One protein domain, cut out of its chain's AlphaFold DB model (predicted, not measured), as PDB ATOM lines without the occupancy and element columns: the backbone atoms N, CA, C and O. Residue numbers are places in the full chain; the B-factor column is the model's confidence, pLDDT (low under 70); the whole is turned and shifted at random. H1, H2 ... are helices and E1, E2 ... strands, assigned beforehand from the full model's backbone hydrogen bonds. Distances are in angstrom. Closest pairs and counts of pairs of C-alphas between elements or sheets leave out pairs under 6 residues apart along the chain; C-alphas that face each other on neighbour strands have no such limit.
ATOM      1  N   ALA A 170     -30.357   6.126  -9.347       89.94
ATOM      2  CA  ALA A 170     -30.548   6.213 -10.793       89.94
ATOM      3  C   ALA A 170     -29.349   5.628 -11.543       89.94
ATOM      4  O   ALA A 170     -28.302   5.333 -10.967       89.94
ATOM      5  N   ARG A 171     -29.495   5.456 -12.857       89.75
ATOM      6  CA  ARG A 171     -28.410   5.020 -13.737       89.75
ATOM      7  C   ARG A 171     -28.336   5.926 -14.956       89.75
ATOM      8  O   ARG A 171     -29.371   6.305 -15.495       89.75
ATOM      9  N   TYR A 172     -27.124   6.226 -15.403       89.75
ATOM     10  CA  TYR A 172     -26.892   6.935 -16.658       89.75
ATOM     11  C   TYR A 172     -25.805   6.248 -17.485       89.75
ATOM     12  O   TYR A 172     -25.041   5.421 -16.989       89.75
ATOM     13  N   GLU A 173     -25.766   6.574 -18.771       90.81
ATOM     14  CA  GLU A 173     -24.721   6.128 -19.686       90.81
ATOM     15  C   GLU A 173     -23.676   7.245 -19.836       90.81
ATOM     16  O   GLU A 173     -24.036   8.338 -20.290       90.81
ATOM     17  N   PRO A 174     -22.415   7.021 -19.420       89.31
ATOM     18  CA  PRO A 174     -21.351   8.010 -19.557       89.31
ATOM     19  C   PRO A 174     -21.056   8.351 -21.017       89.31
ATOM     20  O   PRO A 174     -21.117   7.489 -21.893       89.31
ATOM     21  N   LEU A 175     -20.649   9.595 -21.272       90.50
ATOM     22  CA  LEU A 175     -20.110   9.987 -22.572       90.50
ATOM     23  C   LEU A 175     -18.679   9.483 -22.723       90.50
ATOM     24  O   LEU A 175     -17.930   9.374 -21.742       90.50
ATOM     25  N   ARG A 176     -18.294   9.200 -23.969       88.38
ATOM     26  CA  ARG A 176     -16.974   8.679 -24.315       88.38
ATOM     27  C   ARG A 176     -16.346   9.501 -25.440       88.38
ATOM     28  O   ARG A 176     -16.806   9.420 -26.574       88.38
ATOM     29  N   PRO A 177     -15.191  10.139 -25.185       87.44
ATOM     30  CA  PRO A 177     -14.390  10.734 -26.247       87.44
ATOM     31  C   PRO A 177     -13.896   9.684 -27.251       87.44
ATOM     32  O   PRO A 177     -13.273   8.688 -26.865       87.44
ATOM     33  N   SER A 178     -14.073   9.939 -28.550       86.12
ATOM     34  CA  SER A 178     -13.615   9.047 -29.633       86.12
ATOM     35  C   SER A 178     -12.116   8.713 -29.552       86.12
ATOM     36  O   SER A 178     -11.693   7.577 -29.791       86.12
ATOM     37  N   PHE A 179     -11.307   9.683 -29.121       82.75
ATOM     38  CA  PHE A 179      -9.854   9.571 -29.002       82.75
ATOM     39  C   PHE A 179      -9.385   8.821 -27.740       82.75
ATOM     40  O   PHE A 179      -8.230   8.390 -27.677       82.75
ATOM     41  N   ALA A 180     -10.254   8.624 -26.737       84.62
ATOM     42  CA  ALA A 180      -9.882   7.985 -25.471       84.62
ATOM     43  C   ALA A 180      -9.413   6.535 -25.666       84.62
ATOM     44  O   ALA A 180      -8.556   6.049 -24.924       84.62
ATOM     45  N   SER A 181      -9.937   5.860 -26.697       79.50
ATOM     46  CA  SER A 181      -9.535   4.512 -27.117       79.50
ATOM     47  C   SER A 181      -8.035   4.409 -27.419       79.50
ATOM     48  O   SER A 181      -7.393   3.459 -26.977       79.50
ATOM     49  N   ARG A 182      -7.492   5.412 -28.117       80.88
ATOM     50  CA  ARG A 182      -6.124   5.447 -28.639       80.88
ATOM     51  C   ARG A 182      -5.126   6.066 -27.665       80.88
ATOM     52  O   ARG A 182      -4.009   5.575 -27.564       80.88
ATOM     53  N   PHE A 183      -5.513   7.142 -26.978       79.44
ATOM     54  CA  PHE A 183      -4.585   7.932 -26.156       79.44
ATOM     55  C   PHE A 183      -4.798   7.780 -24.643       79.44
ATOM     56  O   PHE A 183      -3.935   8.168 -23.862       79.44
ATOM     57  N   GLY A 184      -5.925   7.214 -24.201       75.81
ATOM     58  CA  GLY A 184      -6.199   7.007 -22.780       75.81
ATOM     59  C   GLY A 184      -5.495   5.759 -22.249       75.81
ATOM     60  O   GLY A 184      -5.999   4.658 -22.454       75.81
ATOM     61  N   THR A 185      -4.374   5.932 -21.545       70.69
ATOM     62  CA  THR A 185      -3.514   4.839 -21.035       70.69
ATOM     63  C   THR A 185      -3.510   4.698 -19.503       70.69
ATOM     64  O   THR A 185      -2.741   3.917 -18.951       70.69
ATOM     65  N   SER A 186      -4.381   5.430 -18.800       72.62
ATOM     66  CA  SER A 186      -4.457   5.482 -17.330       72.62
ATOM     67  C   SER A 186      -5.637   4.676 -16.759       72.62
ATOM     68  O   SER A 186      -6.559   4.298 -17.480       72.62
ATOM     69  N   GLN A 187      -5.638   4.458 -15.435       78.06
ATOM     70  CA  GLN A 187      -6.805   3.976 -14.674       78.06
ATOM     71  C   GLN A 187      -7.996   4.948 -14.752       78.06
ATOM     72  O   GLN A 187      -9.131   4.534 -14.546       78.06
ATOM     73  N   LEU A 188      -7.732   6.217 -15.075       83.44
ATOM     74  CA  LEU A 188      -8.717   7.255 -15.364       83.44
ATOM     75  C   LEU A 188      -8.452   7.782 -16.775       83.44
ATOM     76  O   LEU A 188      -7.529   8.566 -16.988       83.44
ATOM     77  N   ARG A 189      -9.214   7.291 -17.752       85.31
ATOM     78  CA  ARG A 189      -9.009   7.586 -19.177       85.31
ATOM     79  C   ARG A 189      -9.739   8.853 -19.619       85.31
ATOM     80  O   ARG A 189      -9.256   9.536 -20.516       85.31
ATOM     81  N   TRP A 190     -10.885   9.150 -19.010       87.25
ATOM     82  CA  TRP A 190     -11.630  10.401 -19.168       87.25
ATOM     83  C   TRP A 190     -12.472  10.671 -17.914       87.25
ATOM     84  O   TRP A 190     -12.527   9.842 -17.004       87.25
ATOM     85  N   VAL A 191     -13.104  11.842 -17.852       88.44
ATOM     86  CA  VAL A 191     -13.973  12.256 -16.744       88.44
ATOM     87  C   VAL A 191     -15.317  12.689 -17.320       88.44
ATOM     88  O   VAL A 191     -15.350  13.418 -18.306       88.44
ATOM     89  N   ASN A 192     -16.407  12.227 -16.713       89.62
ATOM     90  CA  ASN A 192     -17.748  12.757 -16.951       89.62
ATOM     91  C   ASN A 192     -18.144  13.628 -15.758       89.62
ATOM     92  O   ASN A 192     -18.154  13.136 -14.631       89.62
ATOM     93  N   SER A 193     -18.471  14.897 -15.994       89.62
ATOM     94  CA  SER A 193     -18.951  15.811 -14.954       89.62
ATOM     95  C   SER A 193     -20.455  16.022 -15.095       89.62
ATOM     96  O   SER A 193     -20.944  16.425 -16.147       89.62
ATOM     97  N   LEU A 194     -21.199  15.715 -14.034       88.56
ATOM     98  CA  LEU A 194     -22.654  15.782 -13.997       88.56
ATOM     99  C   LEU A 194     -23.105  17.051 -13.282       88.56
ATOM    100  O   LEU A 194     -22.723  17.309 -12.141       88.56
ATOM    101  N   ARG A 195     -23.996  17.798 -13.930       87.06
ATOM    102  CA  ARG A 195     -24.765  18.875 -13.300       87.06
ATOM    103  C   ARG A 195     -26.182  18.372 -13.082       87.06
ATOM    104  O   ARG A 195     -26.910  18.140 -14.045       87.06
ATOM    105  N   VAL A 196     -26.540  18.155 -11.822       84.50
ATOM    106  CA  VAL A 196     -27.815  17.542 -11.445       84.50
ATOM    107  C   VAL A 196     -28.775  18.617 -10.959       84.50
ATOM    108  O   VAL A 196     -28.432  19.422 -10.098       84.50
ATOM    109  N   ALA A 197     -29.988  18.607 -11.505       81.81
ATOM    110  CA  ALA A 197     -31.094  19.441 -11.063       81.81
ATOM    111  C   ALA A 197     -32.298  18.550 -10.747       81.81
ATOM    112  O   ALA A 197     -32.554  17.570 -11.451       81.81
ATOM    113  N   ASN A 198     -33.030  18.891  -9.688       79.25
ATOM    114  CA  ASN A 198     -34.245  18.190  -9.299       79.25
ATOM    115  C   ASN A 198     -35.470  19.007  -9.727       79.25
ATOM    116  O   ASN A 198     -35.733  20.079  -9.190       79.25
ATOM    117  N   TYR A 199     -36.214  18.484 -10.702       69.19
ATOM    118  CA  TYR A 199     -37.476  19.066 -11.177       69.19
ATOM    119  C   TYR A 199     -38.710  18.363 -10.588       69.19
ATOM    120  O   TYR A 199     -39.842  18.765 -10.858       69.19
ATOM    121  N   GLY A 200     -38.500  17.277  -9.840       62.94
ATOM    122  CA  GLY A 200     -39.547  16.426  -9.293       62.94
ATOM    123  C   GLY A 200     -39.909  16.771  -7.849       62.94
ATOM    124  O   GLY A 200     -39.373  17.692  -7.243       62.94
ATOM    125  N   ARG A 201     -40.839  15.993  -7.284       65.12
ATOM    126  CA  ARG A 201     -41.220  16.072  -5.862       65.12
ATOM    127  C   ARG A 201     -40.341  15.216  -4.943       65.12
ATOM    128  O   ARG A 201     -40.590  15.192  -3.745       65.12
ATOM    129  N   ALA A 202     -39.366  14.499  -5.498       62.44
ATOM    130  CA  ALA A 202     -38.511  13.602  -4.735       62.44
ATOM    131  C   ALA A 202     -37.622  14.402  -3.772       62.44
ATOM    132  O   ALA A 202     -36.981  15.375  -4.181       62.44
ATOM    133  N   ASP A 203     -37.561  13.982  -2.508       82.81
ATOM    134  CA  ASP A 203     -36.632  14.531  -1.519       82.81
ATOM    135  C   ASP A 203     -35.220  13.982  -1.768       82.81
ATOM    136  O   ASP A 203     -34.772  13.036  -1.120       82.81
ATOM    137  N   ILE A 204     -34.532  14.556  -2.757       88.25
ATOM    138  CA  ILE A 204     -33.155  14.207  -3.114       88.25
ATOM    139  C   ILE A 204     -32.241  15.426  -3.032       88.25
ATOM    140  O   ILE A 204     -32.576  16.519  -3.484       88.25
ATOM    141  N   ALA A 205     -31.056  15.215  -2.472       90.00
ATOM    142  CA  ALA A 205     -30.001  16.205  -2.393       90.00
ATOM    143  C   ALA A 205     -29.246  16.307  -3.725       90.00
ATOM    144  O   ALA A 205     -28.590  15.350  -4.150       90.00
ATOM    145  N   THR A 206     -29.267  17.491  -4.341       88.50
ATOM    146  CA  THR A 206     -28.497  17.788  -5.565       88.50
ATOM    147  C   THR A 206     -27.306  18.717  -5.322       88.50
ATOM    148  O   THR A 206     -26.434  18.841  -6.180       88.50
ATOM    149  N   ILE A 207     -27.229  19.333  -4.140       89.38
ATOM    150  CA  ILE A 207     -26.196  20.310  -3.784       89.38
ATOM    151  C   ILE A 207     -25.326  19.792  -2.644       89.38
ATOM    152  O   ILE A 207     -25.803  19.473  -1.555       89.38
ATOM    153  N   TYR A 208     -24.019  19.777  -2.861       90.44
ATOM    154  CA  TYR A 208     -23.063  19.367  -1.843       90.44
ATOM    155  C   TYR A 208     -21.888  20.342  -1.801       90.44
ATOM    156  O   TYR A 208     -21.473  20.832  -2.856       90.44
ATOM    157  N   PRO A 209     -21.332  20.601  -0.608       90.69
ATOM    158  CA  PRO A 209     -20.052  21.274  -0.479       90.69
ATOM    159  C   PRO A 209     -18.950  20.546  -1.242       90.69
ATOM    160  O   PRO A 209     -19.008  19.328  -1.446       90.69
ATOM    161  N   TYR A 210     -17.916  21.287  -1.621       89.94
ATOM    162  CA  TYR A 210     -16.752  20.699  -2.270       89.94
ATOM    163  C   TYR A 210     -16.082  19.663  -1.382       89.94
ATOM    164  O   TYR A 210     -15.807  19.894  -0.205       89.94
ATOM    165  N   ASN A 211     -15.757  18.524  -1.982       89.81
ATOM    166  CA  ASN A 211     -15.169  17.388  -1.282       89.81
ATOM    167  C   ASN A 211     -13.710  17.139  -1.704       89.81
ATOM    168  O   ASN A 211     -13.173  16.047  -1.547       89.81
ATOM    169  N   THR A 212     -13.039  18.172  -2.225       83.38
ATOM    170  CA  THR A 212     -11.681  18.109  -2.791       83.38
ATOM    171  C   THR A 212     -10.668  17.399  -1.888       83.38
ATOM    172  O   THR A 212      -9.815  16.668  -2.397       83.38
ATOM    173  N   PHE A 213     -10.766  17.611  -0.571       82.38
ATOM    174  CA  PHE A 213      -9.846  17.070   0.437       82.38
ATOM    175  C   PHE A 213     -10.339  15.784   1.121       82.38
ATOM    176  O   PHE A 213      -9.534  15.091   1.732       82.38
ATOM    177  N   ASP A 214     -11.625  15.451   1.006       85.44
ATOM    178  CA  ASP A 214     -12.219  14.212   1.523       85.44
ATOM    179  C   ASP A 214     -13.279  13.721   0.540       85.44
ATOM    180  O   ASP A 214     -14.444  14.109   0.612       85.44
ATOM    181  N   ARG A 215     -12.865  12.864  -0.394       85.56
ATOM    182  CA  ARG A 215     -13.743  12.368  -1.460       85.56
ATOM    183  C   ARG A 215     -14.532  11.120  -1.069       85.56
ATOM    184  O   ARG A 215     -15.398  10.693  -1.826       85.56
ATOM    185  N   SER A 216     -14.303  10.586   0.134       81.94
ATOM    186  CA  SER A 216     -15.007   9.399   0.641       81.94
ATOM    187  C   SER A 216     -16.514   9.629   0.814       81.94
ATOM    188  O   SER A 216     -17.292   8.696   1.068       81.94
ATOM    189  N   ARG A 217     -16.925  10.899   0.733       82.81
ATOM    190  CA  ARG A 217     -18.277  11.366   0.946       82.81
ATOM    191  C   ARG A 217     -18.573  12.671   0.167       82.81
ATOM    192  O   ARG A 217     -17.676  13.492  -0.006       82.81
ATOM    193  N   PRO A 218     -19.844  12.952  -0.178       86.88
ATOM    194  CA  PRO A 218     -20.967  12.012  -0.157       86.88
ATOM    195  C   PRO A 218     -20.703  10.831  -1.101       86.88
ATOM    196  O   PRO A 218     -19.955  10.945  -2.070       86.88
ATOM    197  N   ARG A 219     -21.276   9.668  -0.783       85.19
ATOM    198  CA  ARG A 219     -21.126   8.468  -1.614       85.19
ATOM    199  C   ARG A 219     -22.165   8.515  -2.724       85.19
ATOM    200  O   ARG A 219     -23.276   8.047  -2.531       85.19
ATOM    201  N   LEU A 220     -21.804   9.161  -3.830       87.06
ATOM    202  CA  LEU A 220     -22.696   9.342  -4.979       87.06
ATOM    203  C   LEU A 220     -22.547   8.240  -6.031       87.06
ATOM    204  O   LEU A 220     -23.490   7.981  -6.768       87.06
ATOM    205  N   GLY A 221     -21.372   7.613  -6.120       80.62
ATOM    206  CA  GLY A 221     -21.083   6.533  -7.063       80.62
ATOM    207  C   GLY A 221     -21.065   5.159  -6.396       80.62
ATOM    208  O   GLY A 221     -20.902   5.042  -5.180       80.62
ATOM    209  N   PHE A 222     -21.192   4.112  -7.207       71.12
ATOM    210  CA  PHE A 222     -21.057   2.726  -6.762       71.12
ATOM    211  C   PHE A 222     -19.610   2.234  -6.952       71.12
ATOM    212  O   PHE A 222     -19.092   2.249  -8.065       71.12
ATOM    213  N   GLY A 223     -18.950   1.761  -5.885       64.50
ATOM    214  CA  GLY A 223     -17.612   1.150  -5.956       64.50
ATOM    215  C   GLY A 223     -16.478   1.964  -5.314       64.50
ATOM    216  O   GLY A 223     -16.677   2.605  -4.288       64.50
ATOM    217  N   VAL A 224     -15.265   1.854  -5.880       51.94
ATOM    218  CA  VAL A 224     -13.983   2.311  -5.279       51.94
ATOM    219  C   VAL A 224     -13.530   3.689  -5.786       51.94
ATOM    220  O   VAL A 224     -12.619   4.288  -5.222       51.94
ATOM    221  N   LEU A 225     -14.124   4.202  -6.867       64.94
ATOM    222  CA  LEU A 225     -13.750   5.507  -7.411       64.94
ATOM    223  C   LEU A 225     -14.560   6.602  -6.723       64.94
ATOM    224  O   LEU A 225     -15.758   6.750  -6.959       64.94
ATOM    225  N   ASP A 226     -13.883   7.364  -5.871       78.56
ATOM    226  CA  ASP A 226     -14.480   8.503  -5.193       78.56
ATOM    227  C   ASP A 226     -14.937   9.578  -6.198       78.56
ATOM    228  O   ASP A 226     -14.183   9.989  -7.088       78.56
ATOM    229  N   VAL A 227     -16.164  10.072  -6.024       88.62
ATOM    230  CA  VAL A 227     -16.747  11.137  -6.854       88.62
ATOM    231  C   VAL A 227     -16.237  12.487  -6.367       88.62
ATOM    232  O   VAL A 227     -16.388  12.826  -5.193       88.62
ATOM    233  N   MET A 228     -15.652  13.281  -7.263       89.69
ATOM    234  CA  MET A 228     -15.218  14.641  -6.935       89.69
ATOM    235  C   MET A 228     -16.361  15.629  -7.161       89.69
ATOM    236  O   MET A 228     -16.936  15.677  -8.241       89.69
ATOM    237  N   ILE A 229     -16.643  16.459  -6.166       89.25
ATOM    238  CA  ILE A 229     -17.610  17.551  -6.233       89.25
ATOM    239  C   ILE A 229     -16.827  18.853  -6.269       89.25
ATOM    240  O   ILE A 229     -16.087  19.169  -5.334       89.25
ATOM    241  N   GLY A 230     -16.977  19.579  -7.371       84.69
ATOM    242  CA  GLY A 230     -16.246  20.810  -7.632       84.69
ATOM    243  C   GLY A 230     -17.033  21.782  -8.499       84.69
ATOM    244  O   GLY A 230     -18.252  21.683  -8.635       84.69
ATOM    245  N   THR A 231     -16.308  22.716  -9.107       78.50
ATOM    246  CA  THR A 231     -16.866  23.803  -9.924       78.50
ATOM    247  C   THR A 231     -17.566  23.333 -11.204       78.50
ATOM    248  O   THR A 231     -18.367  24.054 -11.799       78.50
ATOM    249  N   GLU A 232     -17.251  22.121 -11.643       79.44
ATOM    250  CA  GLU A 232     -17.732  21.487 -12.863       79.44
ATOM    251  C   GLU A 232     -18.996  20.638 -12.622       79.44
ATOM    252  O   GLU A 232     -19.680  20.273 -13.580       79.44
ATOM    253  N   GLY A 233     -19.319  20.354 -11.354       85.88
ATOM    254  CA  GLY A 233     -20.361  19.423 -10.924       85.88
ATOM    255  C   GLY A 233     -19.782  18.157 -10.281       85.88
ATOM    256  O   GLY A 233     -18.704  18.178  -9.678       85.88
ATOM    257  N   TRP A 234     -20.506  17.043 -10.393       89.56
ATOM    258  CA  TRP A 234     -20.103  15.740  -9.856       89.56
ATOM    259  C   TRP A 234     -19.274  14.986 -10.890       89.56
ATOM    260  O   TRP A 234     -19.786  14.565 -11.922       89.56
ATOM    261  N   SER A 235     -17.985  14.831 -10.632       89.62
ATOM    262  CA  SER A 235     -17.012  14.311 -11.586       89.62
ATOM    263  C   SER A 235     -16.712  12.837 -11.329       89.62
ATOM    264  O   SER A 235     -16.164  12.470 -10.287       89.62
ATOM    265  N   PHE A 236     -17.053  12.011 -12.316       89.31
ATOM    266  CA  PHE A 236     -16.881  10.564 -12.339       89.31
ATOM    267  C   PHE A 236     -15.722  10.204 -13.260       89.31
ATOM    268  O   PHE A 236     -15.753  10.456 -14.468       89.31
ATOM    269  N   GLY A 237     -14.691   9.600 -12.680       87.69
ATOM    270  CA  GLY A 237     -13.557   9.083 -13.426       87.69
ATOM    271  C   GLY A 237     -13.913   7.788 -14.152       87.69
ATOM    272  O   GLY A 237     -14.397   6.849 -13.531       87.69
ATOM    273  N   GLN A 238     -13.648   7.727 -15.454       86.94
ATOM    274  CA  GLN A 238     -14.021   6.596 -16.299       86.94
ATOM    275  C   GLN A 238     -12.807   5.774 -16.720       86.94
ATOM    276  O   GLN A 238     -11.790   6.311 -17.175       86.94
ATOM    277  N   LYS A 239     -12.934   4.451 -16.595       84.94
ATOM    278  CA  LYS A 239     -11.904   3.481 -16.997       84.94
ATOM    279  C   LYS A 239     -12.315   2.650 -18.209       84.94
ATOM    280  O   LYS A 239     -11.490   2.391 -19.089       84.94
ATOM    281  N   TYR A 240     -13.568   2.212 -18.238       81.88
ATOM    282  CA  TYR A 240     -14.083   1.282 -19.235       81.88
ATOM    283  C   TYR A 240     -15.153   1.941 -20.096       81.88
ATOM    284  O   TYR A 240     -15.793   2.904 -19.696       81.88
ATOM    285  N   ASP A 241     -15.300   1.412 -21.302       80.56
ATOM    286  CA  ASP A 241     -16.342   1.793 -22.246       80.56
ATOM    287  C   ASP A 241     -17.598   0.928 -22.037       80.56
ATOM    288  O   ASP A 241     -17.483  -0.218 -21.600       80.56
ATOM    289  N   GLY A 242     -18.779   1.471 -22.341       75.62
ATOM    290  CA  GLY A 242     -20.060   0.754 -22.307       75.62
ATOM    291  C   GLY A 242     -20.574   0.352 -20.917       75.62
ATOM    292  O   GLY A 242     -21.588  -0.340 -20.813       75.62
ATOM    293  N   VAL A 243     -19.907   0.768 -19.835       80.94
ATOM    294  CA  VAL A 243     -20.367   0.524 -18.462       80.94
ATOM    295  C   VAL A 243     -21.213   1.710 -18.016       80.94
ATOM    296  O   VAL A 243     -20.742   2.841 -17.970       80.94
ATOM    297  N   GLY A 244     -22.484   1.451 -17.705       84.12
ATOM    298  CA  GLY A 244     -23.367   2.485 -17.165       84.12
ATOM    299  C   GLY A 244     -23.028   2.791 -15.710       84.12
ATOM    300  O   GLY A 244     -22.729   1.879 -14.942       84.12
ATOM    301  N   GLU A 245     -23.140   4.055 -15.334       87.56
ATOM    302  CA  GLU A 245     -22.816   4.543 -13.998       87.56
ATOM    303  C   GLU A 245     -24.052   4.576 -13.111       87.56
ATOM    304  O   GLU A 245     -25.137   4.983 -13.540       87.56
ATOM    305  N   HIS A 246     -23.881   4.142 -11.865       87.19
ATOM    306  CA  HIS A 246     -24.942   4.124 -10.870       87.19
ATOM    307  C   HIS A 246     -24.786   5.302  -9.911       87.19
ATOM    308  O   HIS A 246     -23.714   5.516  -9.343       87.19
ATOM    309  N   LEU A 247     -25.877   6.039  -9.732       88.88
ATOM    310  CA  LEU A 247     -25.979   7.179  -8.838       88.88
ATOM    311  C   LEU A 247     -26.767   6.780  -7.598       88.88
ATOM    312  O   LEU A 247     -27.896   6.303  -7.714       88.88
ATOM    313  N   GLN A 248     -26.185   7.022  -6.430       88.62
ATOM    314  CA  GLN A 248     -26.862   6.943  -5.140       88.62
ATOM    315  C   GLN A 248     -27.123   8.357  -4.630       88.62
ATOM    316  O   GLN A 248     -26.206   9.175  -4.538       88.62
ATOM    317  N   PHE A 249     -28.379   8.652  -4.306       87.75
ATOM    318  CA  PHE A 249     -28.785   9.947  -3.777       87.75
ATOM    319  C   PHE A 249     -29.048   9.854  -2.275       87.75
ATOM    320  O   PHE A 249     -29.588   8.872  -1.767       87.75
ATOM    321  N   GLN A 250     -28.690  10.917  -1.560       89.69
ATOM    322  CA  GLN A 250     -29.138  11.145  -0.188       89.69
ATOM    323  C   GLN A 250     -30.400  12.013  -0.209       89.69
ATOM    324  O   GLN A 250     -30.627  12.749  -1.171       89.69
ATOM    325  N   THR A 251     -31.192  11.981   0.862       88.94
ATOM    326  CA  THR A 251     -32.212  13.017   1.082       88.94
ATOM    327  C   THR A 251     -31.550  14.364   1.374       88.94
ATOM    328  O   THR A 251     -30.393  14.404   1.812       88.94
TER     329      THR A 251
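AT A GLANCE: This is residues 170 to 251 of the 652 residues of an uncharacterized protein of Pseudorhizobium banfieldiae (UniProt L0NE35). With little regular structure, a small antiparallel sheet, E2-E4-E3, and an antiparallel strand pair, E1-E5, sit among loops, with short H1 at one end of the long axis and the loop at Arg 201 at the other. The printed part has 82 residues with one named helix and five named strands, E1 H1 E2 E3 E4 E5, mostly strand, only 25 residues being in named elements. It is compact, radius of gyration of the C-alphas 13.4 A, spanning 42 by 28 by 22 A.

IN THESE COORDINATES: E4, residues 233 to 238, is 15.3 A long; E2, 190 to 194, 13.3 A; E3, 228 to 230, 6.3 A. E1, 170 to 172, 6.9 A, begins at C-alpha (-30.548, 6.213, -10.793); E5, 245 to 248, 10.0 A, ends at (-26.862, 6.943, -5.140). H1 is residues 180 to 183, 5.3 A.

HOW THE PARTS SIT: E4 is antiparallel to E2 at 151 degrees, N 194 to O 234 2.8 A, and to E3, its hairpin partner, at 146 degrees, N 235 to O 228 2.7 A. E1 and E5 are antiparallel at 155 degrees, N 247 to O 170 2.8 A. E1 and E4 are apart. H1, not on the sheet, is too short for an O i to N i+4 pair; its one O i to N i+3 pair is not within range.

THE WHOLE: The printed part has no cut. The E2 to E3 link is long, 33 residues. Residues 199 to 202 and 223 to 225 have pLDDT under 70.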